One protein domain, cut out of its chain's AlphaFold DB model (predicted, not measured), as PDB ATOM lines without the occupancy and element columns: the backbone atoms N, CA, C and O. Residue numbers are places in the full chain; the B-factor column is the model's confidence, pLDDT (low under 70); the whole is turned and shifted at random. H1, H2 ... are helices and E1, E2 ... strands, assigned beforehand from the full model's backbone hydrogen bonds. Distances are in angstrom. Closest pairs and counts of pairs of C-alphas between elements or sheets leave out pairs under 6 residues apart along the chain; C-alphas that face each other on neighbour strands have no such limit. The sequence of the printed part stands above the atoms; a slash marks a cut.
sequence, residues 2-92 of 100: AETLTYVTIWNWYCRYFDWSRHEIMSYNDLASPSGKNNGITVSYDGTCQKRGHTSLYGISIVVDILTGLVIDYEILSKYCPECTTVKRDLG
ATOM      1  N   ALA A   2     143.796 221.541 188.939       61.91
ATOM      2  CA  ALA A   2     142.862 220.402 188.988       61.91
ATOM      3  C   ALA A   2     143.401 219.181 189.767       61.91
ATOM      4  O   ALA A   2     142.697 218.631 190.607       61.91
ATOM      5  N   GLU A   3     144.664 218.802 189.558       63.62
ATOM      6  CA  GLU A   3     145.281 217.643 190.232       63.62
ATOM      7  C   GLU A   3     145.379 217.819 191.755       63.62
ATOM      8  O   GLU A   3     145.168 216.884 192.526       63.62
ATOM      9  N   THR A   4     145.628 219.050 192.201       69.56
ATOM     10  CA  THR A   4     145.729 219.410 193.619       69.56
ATOM     11  C   THR A   4     144.381 219.271 194.326       69.56
ATOM     12  O   THR A   4     144.313 218.720 195.420       69.56
ATOM     13  N   LEU A   5     143.288 219.697 193.677       69.94
ATOM     14  CA  LEU A   5     141.931 219.527 194.204       69.94
ATOM     15  C   LEU A   5     141.528 218.052 194.266       69.94
ATOM     16  O   LEU A   5     140.951 217.634 195.265       69.94
ATOM     17  N   THR A   6     141.879 217.250 193.254       73.31
ATOM     18  CA  THR A   6     141.616 215.803 193.294       73.31
ATOM     19  C   THR A   6     142.394 215.097 194.401       73.31
ATOM     20  O   THR A   6     141.865 214.192 195.032       73.31
ATOM     21  N   TYR A   7     143.626 215.527 194.686       74.94
ATOM     22  CA  TYR A   7     144.416 214.951 195.772       74.94
ATOM     23  C   TYR A   7     143.785 215.246 197.140       74.94
ATOM     24  O   TYR A   7     143.626 214.344 197.956       74.94
ATOM     25  N   VAL A   8     143.339 216.487 197.359       78.62
ATOM     26  CA  VAL A   8     142.673 216.900 198.605       78.62
ATOM     27  C   VAL A   8     141.337 216.179 198.807       78.62
ATOM     28  O   VAL A   8     141.014 215.787 199.928       78.62
ATOM     29  N   THR A   9     140.540 215.976 197.754       80.69
ATOM     30  CA  THR A   9     139.258 215.266 197.882       80.69
ATOM     31  C   THR A   9     139.438 213.772 198.130       80.69
ATOM     32  O   THR A   9     138.737 213.224 198.980       80.69
ATOM     33  N   ILE A  10     140.390 213.128 197.447       82.81
ATOM     34  CA  ILE A  10     140.742 211.720 197.677       82.81
ATOM     35  C   ILE A  10     141.265 211.536 199.104       82.81
ATOM     36  O   ILE A  10     140.800 210.644 199.807       82.81
ATOM     37  N   TRP A  11     142.151 212.421 199.565       82.06
ATOM     38  CA  TRP A  11     142.670 212.395 200.931       82.06
ATOM     39  C   TRP A  11     141.560 212.539 201.977       82.06
ATOM     40  O   TRP A  11     141.459 211.729 202.893       82.06
ATOM     41  N   ASN A  12     140.661 213.513 201.807       88.94
ATOM     42  CA  ASN A  12     139.528 213.701 202.718       88.94
ATOM     43  C   ASN A  12     138.588 212.492 202.753       88.94
ATOM     44  O   ASN A  12     138.041 212.166 203.807       88.94
ATOM     45  N   TRP A  13     138.370 211.829 201.616       87.56
ATOM     46  CA  TRP A  13     137.616 210.579 201.597       87.56
ATOM     47  C   TRP A  13     138.342 209.504 202.400       87.56
ATOM     48  O   TRP A  13     137.719 208.847 203.231       87.56
ATOM     49  N   TYR A  14     139.644 209.348 202.173       86.00
ATOM     50  CA  TYR A  14     140.453 208.331 202.830       86.00
ATOM     51  C   TYR A  14     140.462 208.507 204.351       86.00
ATOM     52  O   TYR A  14     140.177 207.554 205.072       86.00
ATOM     53  N   CYS A  15     140.665 209.735 204.841       86.19
ATOM     54  CA  CYS A  15     140.569 210.044 206.269       86.19
ATOM     55  C   CYS A  15     139.204 209.650 206.838       86.19
ATOM     56  O   CYS A  15     139.135 208.959 207.849       86.19
ATOM     57  N   ARG A  16     138.109 210.010 206.152       91.12
ATOM     58  CA  ARG A  16     136.761 209.632 206.602       91.12
ATOM     59  C   ARG A  16     136.542 208.124 206.621       91.12
ATOM     60  O   ARG A  16     135.867 207.631 207.518       91.12
ATOM     61  N   TYR A  17     137.082 207.399 205.646       88.31
ATOM     62  CA  TYR A  17     136.975 205.943 205.597       88.31
ATOM     63  C   TYR A  17     137.756 205.274 206.735       88.31
ATOM     64  O   TYR A  17     137.238 204.364 207.384       88.31
ATOM     65  N   PHE A  18     138.969 205.754 207.010       88.25
ATOM     66  CA  PHE A  18     139.793 205.263 208.110       88.25
ATOM     67  C   PHE A  18     139.126 205.515 209.472       88.25
ATOM     68  O   PHE A  18     138.978 204.585 210.264       88.25
ATOM     69  N   ASP A  19     138.634 206.735 209.709       90.19
ATOM     70  CA  ASP A  19     137.920 207.094 210.942       90.19
ATOM     71  C   ASP A  19     136.638 206.273 211.128       90.19
ATOM     72  O   ASP A  19     136.332 205.814 212.231       90.19
ATOM     73  N   TRP A  20     135.891 206.049 210.044       91.69
ATOM     74  CA  TRP A  20     134.688 205.221 210.079       91.69
ATOM     75  C   TRP A  20     135.008 203.764 210.430       91.69
ATOM     76  O   TRP A  20     134.392 203.208 211.341       91.69
ATOM     77  N   SER A  21     136.029 203.185 209.791       88.12
ATOM     78  CA  SER A  21     136.492 201.818 210.069       88.12
ATOM     79  C   SER A  21     136.931 201.663 211.527       88.12
ATOM     80  O   SER A  21     136.599 200.683 212.191       88.12
ATOM     81  N   ARG A  22     137.633 202.668 212.064       88.81
ATOM     82  CA  ARG A  22     138.058 202.699 213.465       88.81
ATOM     83  C   ARG A  22     136.879 202.696 214.432       88.81
ATOM     84  O   ARG A  22     136.909 201.947 215.406       88.81
ATOM     85  N   HIS A  23     135.841 203.489 214.167       89.38
ATOM     86  CA  HIS A  23     134.622 203.472 214.979       89.38
ATOM     87  C   HIS A  23     133.925 202.110 214.959       89.38
ATOM     88  O   HIS A  23     133.489 201.634 216.006       89.38
ATOM     89  N   GLU A  24     133.839 201.470 213.796       88.50
ATOM     90  CA  GLU A  24     133.176 200.173 213.662       88.50
ATOM     91  C   GLU A  24     133.925 199.075 214.429       88.50
ATOM     92  O   GLU A  24     133.323 198.360 215.233       88.50
ATOM     93  N   ILE A  25     135.251 199.007 214.275       86.00
ATOM     94  CA  ILE A  25     136.105 198.041 214.980       86.00
ATOM     95  C   ILE A  25     136.077 198.275 216.492       86.00
ATOM     96  O   ILE A  25     136.024 197.318 217.263       86.00
ATOM     97  N   MET A  26     136.070 199.532 216.938       83.31
ATOM     98  CA  MET A  26     135.944 199.851 218.360       83.31
ATOM     99  C   MET A  26     134.596 199.377 218.914       83.31
ATOM    100  O   MET A  26     134.571 198.725 219.952       83.31
ATOM    101  N   SER A  27     133.501 199.579 218.171       83.94
ATOM    102  CA  SER A  27     132.180 199.073 218.564       83.94
ATOM    103  C   SER A  27     132.140 197.545 218.657       83.94
ATOM    104  O   SER A  27     131.568 196.996 219.594       83.94
ATOM    105  N   TYR A  28     132.799 196.843 217.731       80.31
ATOM    106  CA  TYR A  28     132.904 195.387 217.770       80.31
ATOM    107  C   TYR A  28     133.691 194.912 218.998       80.31
ATOM    108  O   TYR A  28     133.275 193.966 219.667       80.31
ATOM    109  N   ASN A  29     134.796 195.588 219.322       78.06
ATOM    110  CA  ASN A  29     135.610 195.269 220.493       78.06
ATOM    111  C   ASN A  29     134.877 195.543 221.811       78.06
ATOM    112  O   ASN A  29     134.994 194.740 222.732       78.06
ATOM    113  N   ASP A  30     134.088 196.615 221.895       75.88
ATOM    114  CA  ASP A  30     133.296 196.939 223.088       75.88
ATOM    115  C   ASP A  30     132.150 195.935 223.322       75.88
ATOM    116  O   ASP A  30     131.747 195.691 224.460       75.88
ATOM    117  N   LEU A  31     131.629 195.327 222.249       69.38
ATOM    118  CA  LEU A  31     130.607 194.275 222.307       69.38
ATOM    119  C   LEU A  31     131.195 192.877 222.573       69.38
ATOM    120  O   LEU A  31     130.456 191.961 222.953       69.38
ATOM    121  N   ALA A  32     132.504 192.691 222.390       64.94
ATOM    122  CA  ALA A  32     133.176 191.441 222.713       64.94
ATOM    123  C   ALA A  32     133.183 191.238 224.241       64.94
ATOM    124  O   ALA A  32     133.656 192.065 225.016       64.94
ATOM    125  N   SER A  33     132.610 190.123 224.702       58.66
ATOM    126  CA  SER A  33     132.472 189.831 226.133       58.66
ATOM    127  C   SER A  33     133.840 189.776 226.842       58.66
ATOM    128  O   SER A  33     134.786 189.215 226.286       58.66
ATOM    129  N   PRO A  34     133.960 190.234 228.105       57.59
ATOM    130  CA  PRO A  34     135.239 190.311 228.832       57.59
ATOM    131  C   PRO A  34     135.921 188.949 229.074       57.59
ATOM    132  O   PRO A  34     137.082 188.898 229.475       57.59
ATOM    133  N   SER A  35     135.215 187.840 228.831       58.75
ATOM    134  CA  SER A  35     135.729 186.467 228.905       58.75
ATOM    135  C   SER A  35     136.452 185.999 227.634       58.75
ATOM    136  O   SER A  35     137.136 184.979 227.675       58.75
ATOM    137  N   GLY A  36     136.333 186.732 226.524       57.03
ATOM    138  CA  GLY A  36     136.974 186.441 225.244       57.03
ATOM    139  C   GLY A  36     137.872 187.592 224.823       57.03
ATOM    140  O   GLY A  36     137.582 188.255 223.837       57.03
ATOM    141  N   LYS A  37     138.945 187.843 225.586       55.69
ATOM    142  CA  LYS A  37     139.996 188.804 225.219       55.69
ATOM    143  C   LYS A  37     140.525 188.458 223.826       55.69
ATOM    144  O   LYS A  37     141.312 187.530 223.642       55.69
ATOM    145  N   ASN A  38     140.059 189.199 222.839       60.84
ATOM    146  CA  ASN A  38     140.550 189.172 221.483       60.84
ATOM    147  C   ASN A  38     141.880 189.926 221.458       60.84
ATOM    148  O   ASN A  38     141.943 191.116 221.182       60.84
ATOM    149  N   ASN A  39     142.975 189.210 221.716       67.50
ATOM    150  CA  ASN A  39     144.344 189.723 221.553       67.50
ATOM    151  C   ASN A  39     144.727 189.911 220.064       67.50
ATOM    152  O   ASN A  39     145.905 189.876 219.712       67.50
ATOM    153  N   GLY A  40     143.737 190.011 219.176       76.19
ATOM    154  CA  GLY A  40     143.934 190.210 217.751       76.19
ATOM    155  C   GLY A  40     144.237 191.673 217.467       76.19
ATOM    156  O   GLY A  40     143.646 192.564 218.071       76.19
ATOM    157  N   ILE A  41     145.155 191.912 216.541       81.75
ATOM    158  CA  ILE A  41     145.470 193.253 216.055       81.75
ATOM    159  C   ILE A  41     144.720 193.433 214.740       81.75
ATOM    160  O   ILE A  41     144.862 192.616 213.829       81.75
ATOM    161  N   THR A  42     143.909 194.483 214.641       89.31
ATOM    162  CA  THR A  42     143.247 194.847 213.386       89.31
ATOM    163  C   THR A  42     144.063 195.921 212.690       89.31
ATOM    164  O   THR A  42     144.308 196.989 213.245       89.31
ATOM    165  N   VAL A  43     144.477 195.637 211.459       92.38
ATOM    166  CA  VAL A  43     145.398 196.493 210.713       92.38
ATOM    167  C   VAL A  43     144.764 197.005 209.430       92.38
ATOM    168  O   VAL A  43     143.989 196.304 208.783       92.38
ATOM    169  N   SER A  44     145.122 198.228 209.059       92.81
ATOM    170  CA  SER A  44     144.901 198.799 207.736       92.81
ATOM    171  C   SER A  44     146.220 198.781 206.979       92.81
ATOM    172  O   SER A  44     147.266 199.090 207.546       92.81
ATOM    173  N   TYR A  45     146.166 198.446 205.698       93.50
ATOM    174  CA  TYR A  45     147.318 198.462 204.804       93.50
ATOM    175  C   TYR A  45     147.092 199.520 203.732       93.50
ATOM    176  O   TYR A  45     146.053 199.501 203.069       93.50
ATOM    177  N   ASP A  46     148.059 200.411 203.541       91.31
ATOM    178  CA  ASP A  46     148.025 201.392 202.459       91.31
ATOM    179  C   ASP A  46     149.393 201.562 201.810       91.31
ATOM    180  O   ASP A  46     150.427 201.322 202.427       91.31
ATOM    181  N   GLY A  47     149.413 202.001 200.556       90.62
ATOM    182  CA  GLY A  47     150.658 202.239 199.847       90.62
ATOM    183  C   GLY A  47     150.553 203.349 198.818       90.62
ATOM    184  O   GLY A  47     149.533 203.530 198.155       90.62
ATOM    185  N   THR A  48     151.647 204.086 198.648       89.56
ATOM    186  CA  THR A  48     151.740 205.168 197.675       89.56
ATOM    187  C   THR A  48     152.992 205.051 196.815       89.56
ATOM    188  O   THR A  48     154.072 204.670 197.266       89.56
ATOM    189  N   CYS A  49     152.836 205.395 195.542       90.12
ATOM    190  CA  CYS A  49     153.920 205.492 194.576       90.12
ATOM    191  C   CYS A  49     154.252 206.967 194.350       90.12
ATOM    192  O   CYS A  49     153.348 207.784 194.186       90.12
ATOM    193  N   GLN A  50     155.542 207.304 194.253       86.12
ATOM    194  CA  GLN A  50     155.989 208.681 194.010       86.12
ATOM    195  C   GLN A  50     155.368 209.292 192.740       86.12
ATOM    196  O   GLN A  50     155.093 210.490 192.694       86.12
ATOM    197  N   LYS A  51     155.174 208.480 191.692       85.62
ATOM    198  CA  LYS A  51     154.599 208.910 190.411       85.62
ATOM    199  C   LYS A  51     153.408 208.044 190.017       85.62
ATOM    200  O   LYS A  51     153.414 206.827 190.203       85.62
ATOM    201  N   ARG A  52     152.402 208.670 189.401       79.81
ATOM    202  CA  ARG A  52     151.243 207.984 188.814       79.81
ATOM    203  C   ARG A  52     151.615 207.346 187.466       79.81
ATOM    204  O   ARG A  52     152.502 207.826 186.767       79.81
ATOM    205  N   GLY A  53     150.909 206.281 187.081       80.75
ATOM    206  CA  GLY A  53     150.984 205.713 185.727       80.75
ATOM    207  C   GLY A  53     152.156 204.760 185.480       80.75
ATOM    208  O   GLY A  53     152.780 204.838 184.433       80.75
ATOM    209  N   HIS A  54     152.474 203.874 186.431       77.12
ATOM    210  CA  HIS A  54     153.510 202.826 186.306       77.12
ATOM    211  C   HIS A  54     154.950 203.313 186.034       77.12
ATOM    212  O   HIS A  54     155.842 202.499 185.820       77.12
ATOM    213  N   THR A  55     155.209 204.621 186.110       82.44
ATOM    214  CA  THR A  55     156.546 205.227 185.944       82.44
ATOM    215  C   THR A  55     157.271 205.463 187.270       82.44
ATOM    216  O   THR A  55     158.329 206.098 187.308       82.44
ATOM    217  N   SER A  56     156.703 204.989 188.382       83.75
ATOM    218  CA  SER A  56     157.308 205.169 189.696       83.75
ATOM    219  C   SER A  56     158.526 204.270 189.861       83.75
ATOM    220  O   SER A  56     158.448 203.058 189.664       83.75
ATOM    221  N   LEU A  57     159.641 204.874 190.265       86.94
ATOM    222  CA  LEU A  57     160.834 204.146 190.697       86.94
ATOM    223  C   LEU A  57     160.802 203.833 192.191       86.94
ATOM    224  O   LEU A  57     161.584 203.005 192.634       86.94
ATOM    225  N   TYR A  58     159.911 204.484 192.941       90.81
ATOM    226  CA  TYR A  58     159.800 204.352 194.387       90.81
ATOM    227  C   TYR A  58     158.343 204.137 194.789       90.81
ATOM    228  O   TYR A  58     157.443 204.833 194.302       90.81
ATOM    229  N   GLY A  59     158.117 203.186 195.680       92.19
ATOM    230  CA  GLY A  59     156.844 202.949 196.342       92.19
ATOM    231  C   GLY A  59     157.074 202.747 197.830       92.19
ATOM    232  O   GLY A  59     158.115 202.231 198.230       92.19
ATOM    233  N   ILE A  60     156.115 203.171 198.637       94.25
ATOM    234  CA  ILE A  60     156.070 202.865 200.061       94.25
ATOM    235  C   ILE A  60     154.745 202.187 200.370       94.25
ATOM    236  O   ILE A  60     153.707 202.560 199.825       94.25
ATOM    237  N   SER A  61     154.809 201.196 201.236       94.50
ATOM    238  CA  SER A  61     153.689 200.478 201.809       94.50
ATOM    239  C   SER A  61     153.767 200.581 203.328       94.50
ATOM    240  O   SER A  61     154.863 200.559 203.884       94.50
ATOM    241  N   ILE A  62     152.628 200.748 203.992       95.88
ATOM    242  CA  ILE A  62     152.530 200.994 205.427       95.88
ATOM    243  C   ILE A  62     151.388 200.156 205.999       95.88
ATOM    244  O   ILE A  62     150.262 200.180 205.498       95.88
ATOM    245  N   VAL A  63     151.675 199.461 207.096       96.12
ATOM    246  CA  VAL A  63     150.696 198.765 207.930       96.12
ATOM    247  C   VAL A  63     150.440 199.604 209.174       96.12
ATOM    248  O   VAL A  63     151.364 199.907 209.927       96.12
ATOM    249  N   VAL A  64     149.185 199.967 209.412       94.25
ATOM    250  CA  VAL A  64     148.765 200.810 210.537       94.25
ATOM    251  C   VAL A  64     147.779 200.042 211.404       94.25
ATOM    252  O   VAL A  64     146.795 199.508 210.896       94.25
ATOM    253  N   ASP A  65     148.006 200.005 212.715       92.50
ATOM    254  CA  ASP A  65     146.993 199.541 213.662       92.50
ATOM    255  C   ASP A  65     145.810 200.511 213.651       92.50
ATOM    256  O   ASP A  65     145.959 201.703 213.931       92.50
ATOM    257  N   ILE A  66     144.614 200.008 213.361       91.00
ATOM    258  CA  ILE A  66     143.426 200.852 213.233       91.00
ATOM    259  C   ILE A  66     143.037 201.464 214.586       91.00
ATOM    260  O   ILE A  66     142.537 202.592 214.627       91.00
ATOM    261  N   LEU A  67     143.305 200.774 215.701       89.44
ATOM    262  CA  LEU A  67     142.901 201.207 217.042       89.44
ATOM    263  C   LEU A  67     143.871 202.181 217.702       89.44
ATOM    264  O   LEU A  67     143.436 203.055 218.447       89.44
ATOM    265  N   THR A  68     145.173 202.088 217.452       88.88
ATOM    266  CA  THR A  68     146.135 203.078 217.969       88.88
ATOM    267  C   THR A  68     146.470 204.152 216.942       88.88
ATOM    268  O   THR A  68     146.832 205.261 217.320       88.88
ATOM    269  N   GLY A  69     146.273 203.872 215.650       89.19
ATOM    270  CA  GLY A  69     146.747 204.723 214.559       89.19
ATOM    271  C   GLY A  69     148.268 204.681 214.391       89.19
ATOM    272  O   GLY A  69     148.825 205.511 213.675       89.19
ATOM    273  N   LEU A  70     148.954 203.757 215.071       91.69
ATOM    274  CA  LEU A  70     150.403 203.617 215.004       91.69
ATOM    275  C   LEU A  70     150.802 202.734 213.826       91.69
ATOM    276  O   LEU A  70     150.153 201.731 213.526       91.69
ATOM    277  N   VAL A  71     151.907 203.099 213.182       94.00
ATOM    278  CA  VAL A  71     152.533 202.268 212.154       94.00
ATOM    279  C   VAL A  71     153.161 201.052 212.827       94.00
ATOM    280  O   VAL A  71     153.984 201.200 213.731       94.00
ATOM    281  N   ILE A  72     152.765 199.863 212.383       94.94
ATOM    282  CA  ILE A  72     153.318 198.586 212.841       94.94
ATOM    283  C   ILE A  72     154.536 198.221 211.998       94.94
ATOM    284  O   ILE A  72     155.552 197.793 212.538       94.94
ATOM    285  N   ASP A  73     154.420 198.387 210.680       96.56
ATOM    286  CA  ASP A  73     155.454 198.013 209.722       96.56
ATOM    287  C   ASP A  73     155.359 198.864 208.452       96.56
ATOM    288  O   ASP A  73     154.314 199.457 208.160       96.56
ATOM    289  N   TYR A  74     156.451 198.932 207.697       95.81
ATOM    290  CA  TYR A  74     156.501 199.598 206.406       95.81
ATOM    291  C   TYR A  74     157.513 198.933 205.469       95.81
ATOM    292  O   TYR A  74     158.580 198.485 205.878       95.81
ATOM    293  N   GLU A  75     157.204 198.948 204.178       95.69
ATOM    294  CA  GLU A  75     158.091 198.453 203.130       95.69
ATOM    295  C   GLU A  75     158.350 199.556 202.105       95.69
ATOM    296  O   GLU A  75     157.425 200.207 201.615       95.69
ATOM    297  N   ILE A  76     159.622 199.766 201.764       92.69
ATOM    298  CA  ILE A  76     160.034 200.695 200.711       92.69
ATOM    299  C   ILE A  76     160.545 199.878 199.532       92.69
ATOM    300  O   ILE A  76     161.550 199.179 199.627       92.69
ATOM    301  N   LEU A  77     159.877 200.022 198.395       89.56
ATOM    302  CA  LEU A  77     160.244 199.380 197.144       89.56
ATOM    303  C   LEU A  77     160.935 200.398 196.243       89.56
ATOM    304  O   LEU A  77     160.387 201.469 195.968       89.56
ATOM    305  N   SER A  78     162.126 200.055 195.749       88.69
ATOM    306  CA  SER A  78     162.848 200.874 194.780       88.69
ATOM    307  C   SER A  78     163.295 200.061 193.572       88.69
ATOM    308  O   SER A  78     163.894 198.998 193.705       88.69
ATOM    309  N   LYS A  79     163.032 200.595 192.379       84.69
ATOM    310  CA  LYS A  79     163.649 200.156 191.118       84.69
ATOM    311  C   LYS A  79     164.910 200.955 190.787       84.69
ATOM    312  O   LYS A  79     165.519 200.745 189.740       84.69
ATOM    313  N   TYR A  80     165.268 201.919 191.631       84.31
ATOM    314  CA  TYR A  80     166.470 202.711 191.468       84.31
ATOM    315  C   TYR A  80     167.631 202.053 192.211       84.31
ATOM    316  O   TYR A  80     167.542 201.771 193.401       84.31
ATOM    317  N   CYS A  81     168.732 201.855 191.493       83.69
ATOM    318  CA  CYS A  81     169.985 201.362 192.039       83.69
ATOM    319  C   CYS A  81     171.095 202.371 191.681       83.69
ATOM    320  O   CYS A  81     171.337 202.596 190.484       83.69
ATOM    321  N   PRO A  82     171.731 203.027 192.673       83.06
ATOM    322  CA  PRO A  82     172.823 203.974 192.436       83.06
ATOM    323  C   PRO A  82     173.980 203.355 191.648       83.06
ATOM    324  O   PRO A  82     174.509 203.972 190.721       83.06
ATOM    325  N   GLU A  83     174.332 202.113 191.967       86.00
ATOM    326  CA  GLU A  83     175.398 201.353 191.324       86.00
ATOM    327  C   GLU A  83     175.056 201.103 189.854       86.00
ATOM    328  O   GLU A  83     175.829 201.479 188.974       86.00
ATOM    329  N   CYS A  84     173.853 200.595 189.557       81.69
ATOM    330  CA  CYS A  84     173.402 200.393 188.176       81.69
ATOM    331  C   CYS A  84     173.344 201.707 187.386       81.69
ATOM    332  O   CYS A  84     173.586 201.721 186.180       81.69
ATOM    333  N   THR A  85     173.020 202.817 188.050       82.81
ATOM    334  CA  THR A  85     172.989 204.149 187.428       82.81
ATOM    335  C   THR A  85     174.397 204.624 187.071       82.81
ATOM    336  O   THR A  85     174.611 205.165 185.987       82.81
ATOM    337  N   THR A  86     175.364 204.385 187.957       84.31
ATOM    338  CA  THR A  86     176.773 204.737 187.744       84.31
ATOM    339  C   THR A  86     177.375 203.889 186.625       84.31
ATOM    340  O   THR A  86     177.937 204.430 185.679       84.31
ATOM    341  N   VAL A  87     177.144 202.573 186.655       83.56
ATOM    342  CA  VAL A  87     177.600 201.637 185.617       83.56
ATOM    343  C   VAL A  87     176.999 201.975 184.248       83.56
ATOM    344  O   VAL A  87     177.726 202.005 183.259       83.56
ATOM    345  N   LYS A  88     175.702 202.312 184.175       79.69
ATOM    346  CA  LYS A  88     175.054 202.789 182.936       79.69
ATOM    347  C   LYS A  88     175.754 204.000 182.331       79.69
ATOM    348  O   LYS A  88     175.930 204.068 181.116       79.69
ATOM    349  N   ARG A  89     176.127 204.962 183.176       77.88
ATOM    350  CA  ARG A  89     176.808 206.187 182.749       77.88
ATOM    351  C   ARG A  89     178.223 205.897 182.248       77.88
ATOM    352  O   ARG A  89     178.649 206.513 181.278       77.88
ATOM    353  N   ASP A  90     178.921 204.976 182.902       79.44
ATOM    354  CA  ASP A  90     180.336 204.717 182.645       79.44
ATOM    355  C   ASP A  90     180.559 203.722 181.477       79.44
ATOM    356  O   ASP A  90     181.553 203.844 180.765       79.44
ATOM    357  N   LEU A  91     179.636 202.776 181.230       72.69
ATOM    358  CA  LEU A  91     179.739 201.761 180.160       72.69
ATOM    359  C   LEU A  91     178.944 202.080 178.877       72.69
ATOM    360  O   LEU A  91     179.172 201.443 177.847       72.69
ATOM    361  N   GLY A  92     178.025 203.051 178.908       63.38
ATOM    362  CA  GLY A  92     177.107 203.336 177.798       63.38
ATOM    363  C   GLY A  92     175.969 202.307 177.665       63.38
ATOM    364  O   GLY A  92     176.071 201.166 178.110       63.38
TER     365      GLY A  92
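What this domain is: This is residues 2 to 92 of the 100 residues of an uncharacterized protein of Araneus ventricosus (UniProt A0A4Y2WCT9). A long helix, H1, and a narrow three-stranded sheet form an open, flat V: the chain folds back after H1 through a long loop, and the helix only grazes the sheet with residues 18 to 22. Beyond the far end of E3 the short helix H2 sticks out, lengthening the sheet's side of the V, and the first part of H1, residues 2 to 17, also stands free. The printed part has 91 residues with two named helices and three named strands, in the order H1, E1, E2, E3, H2; the sheet runs E1, E2, E3, antiparallel throughout, and the class is mixed, helices and strands. The whole is extended, with a radius of gyration of the C-alphas of 19.8 A, and it spans 67 by 35 by 16 A.

How they stand to each other: H1, residues 2 to 31, is only just on the sheet of E1, residues 43 to 49, E2, residues 58 to 65, and E3, residues 71 to 78, with 5 pairs of C-alphas within 10 A. The three strands form a meander, each strand the antiparallel neighbour of the one before. E1 and E2 form a hairpin, antiparallel at 164 degrees; N 46 and O 62 are 3.0 A apart and N 62 and O 46 2.8 A, within hydrogen-bond range. E2 and E3 form a second hairpin, antiparallel at 169 degrees, with N 61 and O 75 at 2.8 A and N 75 and O 61 at 2.9 A. E1 and E3 are the edge strands. The sheet is twisted, its C-alphas lying up to 4.0 A off the best plane. H2, residues 82 to 91, is not on the sheet, and it is apart from H1, E1 and E2. In H1 and H2 every O i to N i+4 pair is within hydrogen-bond range.

Where its parts are: H1 begins at C-alpha 2, (142.862, 220.402, 188.988), and has 30 residues over 44.1 A. E1 begins at C-alpha 43, (145.398, 196.493, 210.713), and is 20.3 A long. E2 is 23.6 A long and E3 20.3 A. H2 is 14.3 A long and ends at C-alpha 91, (179.739, 201.761, 180.160).

The domain as a whole: The C-alphas of Ser 35 and Gly 92, the two farthest apart, are 67.9 A from each other. The printed part has no cut. The link from H1 to E1 is long, with 11 residues; E1 to E2 is short, and E2 to E3 and E3 to H2 are tight. Residues 30 to 36 and 82 to 92 stand free, of which 82 to 91 belong to H2. The mean pLDDT of the printed part is 83.0, and it is under 70 at residues 2 to 5, 31 to 39 and 92.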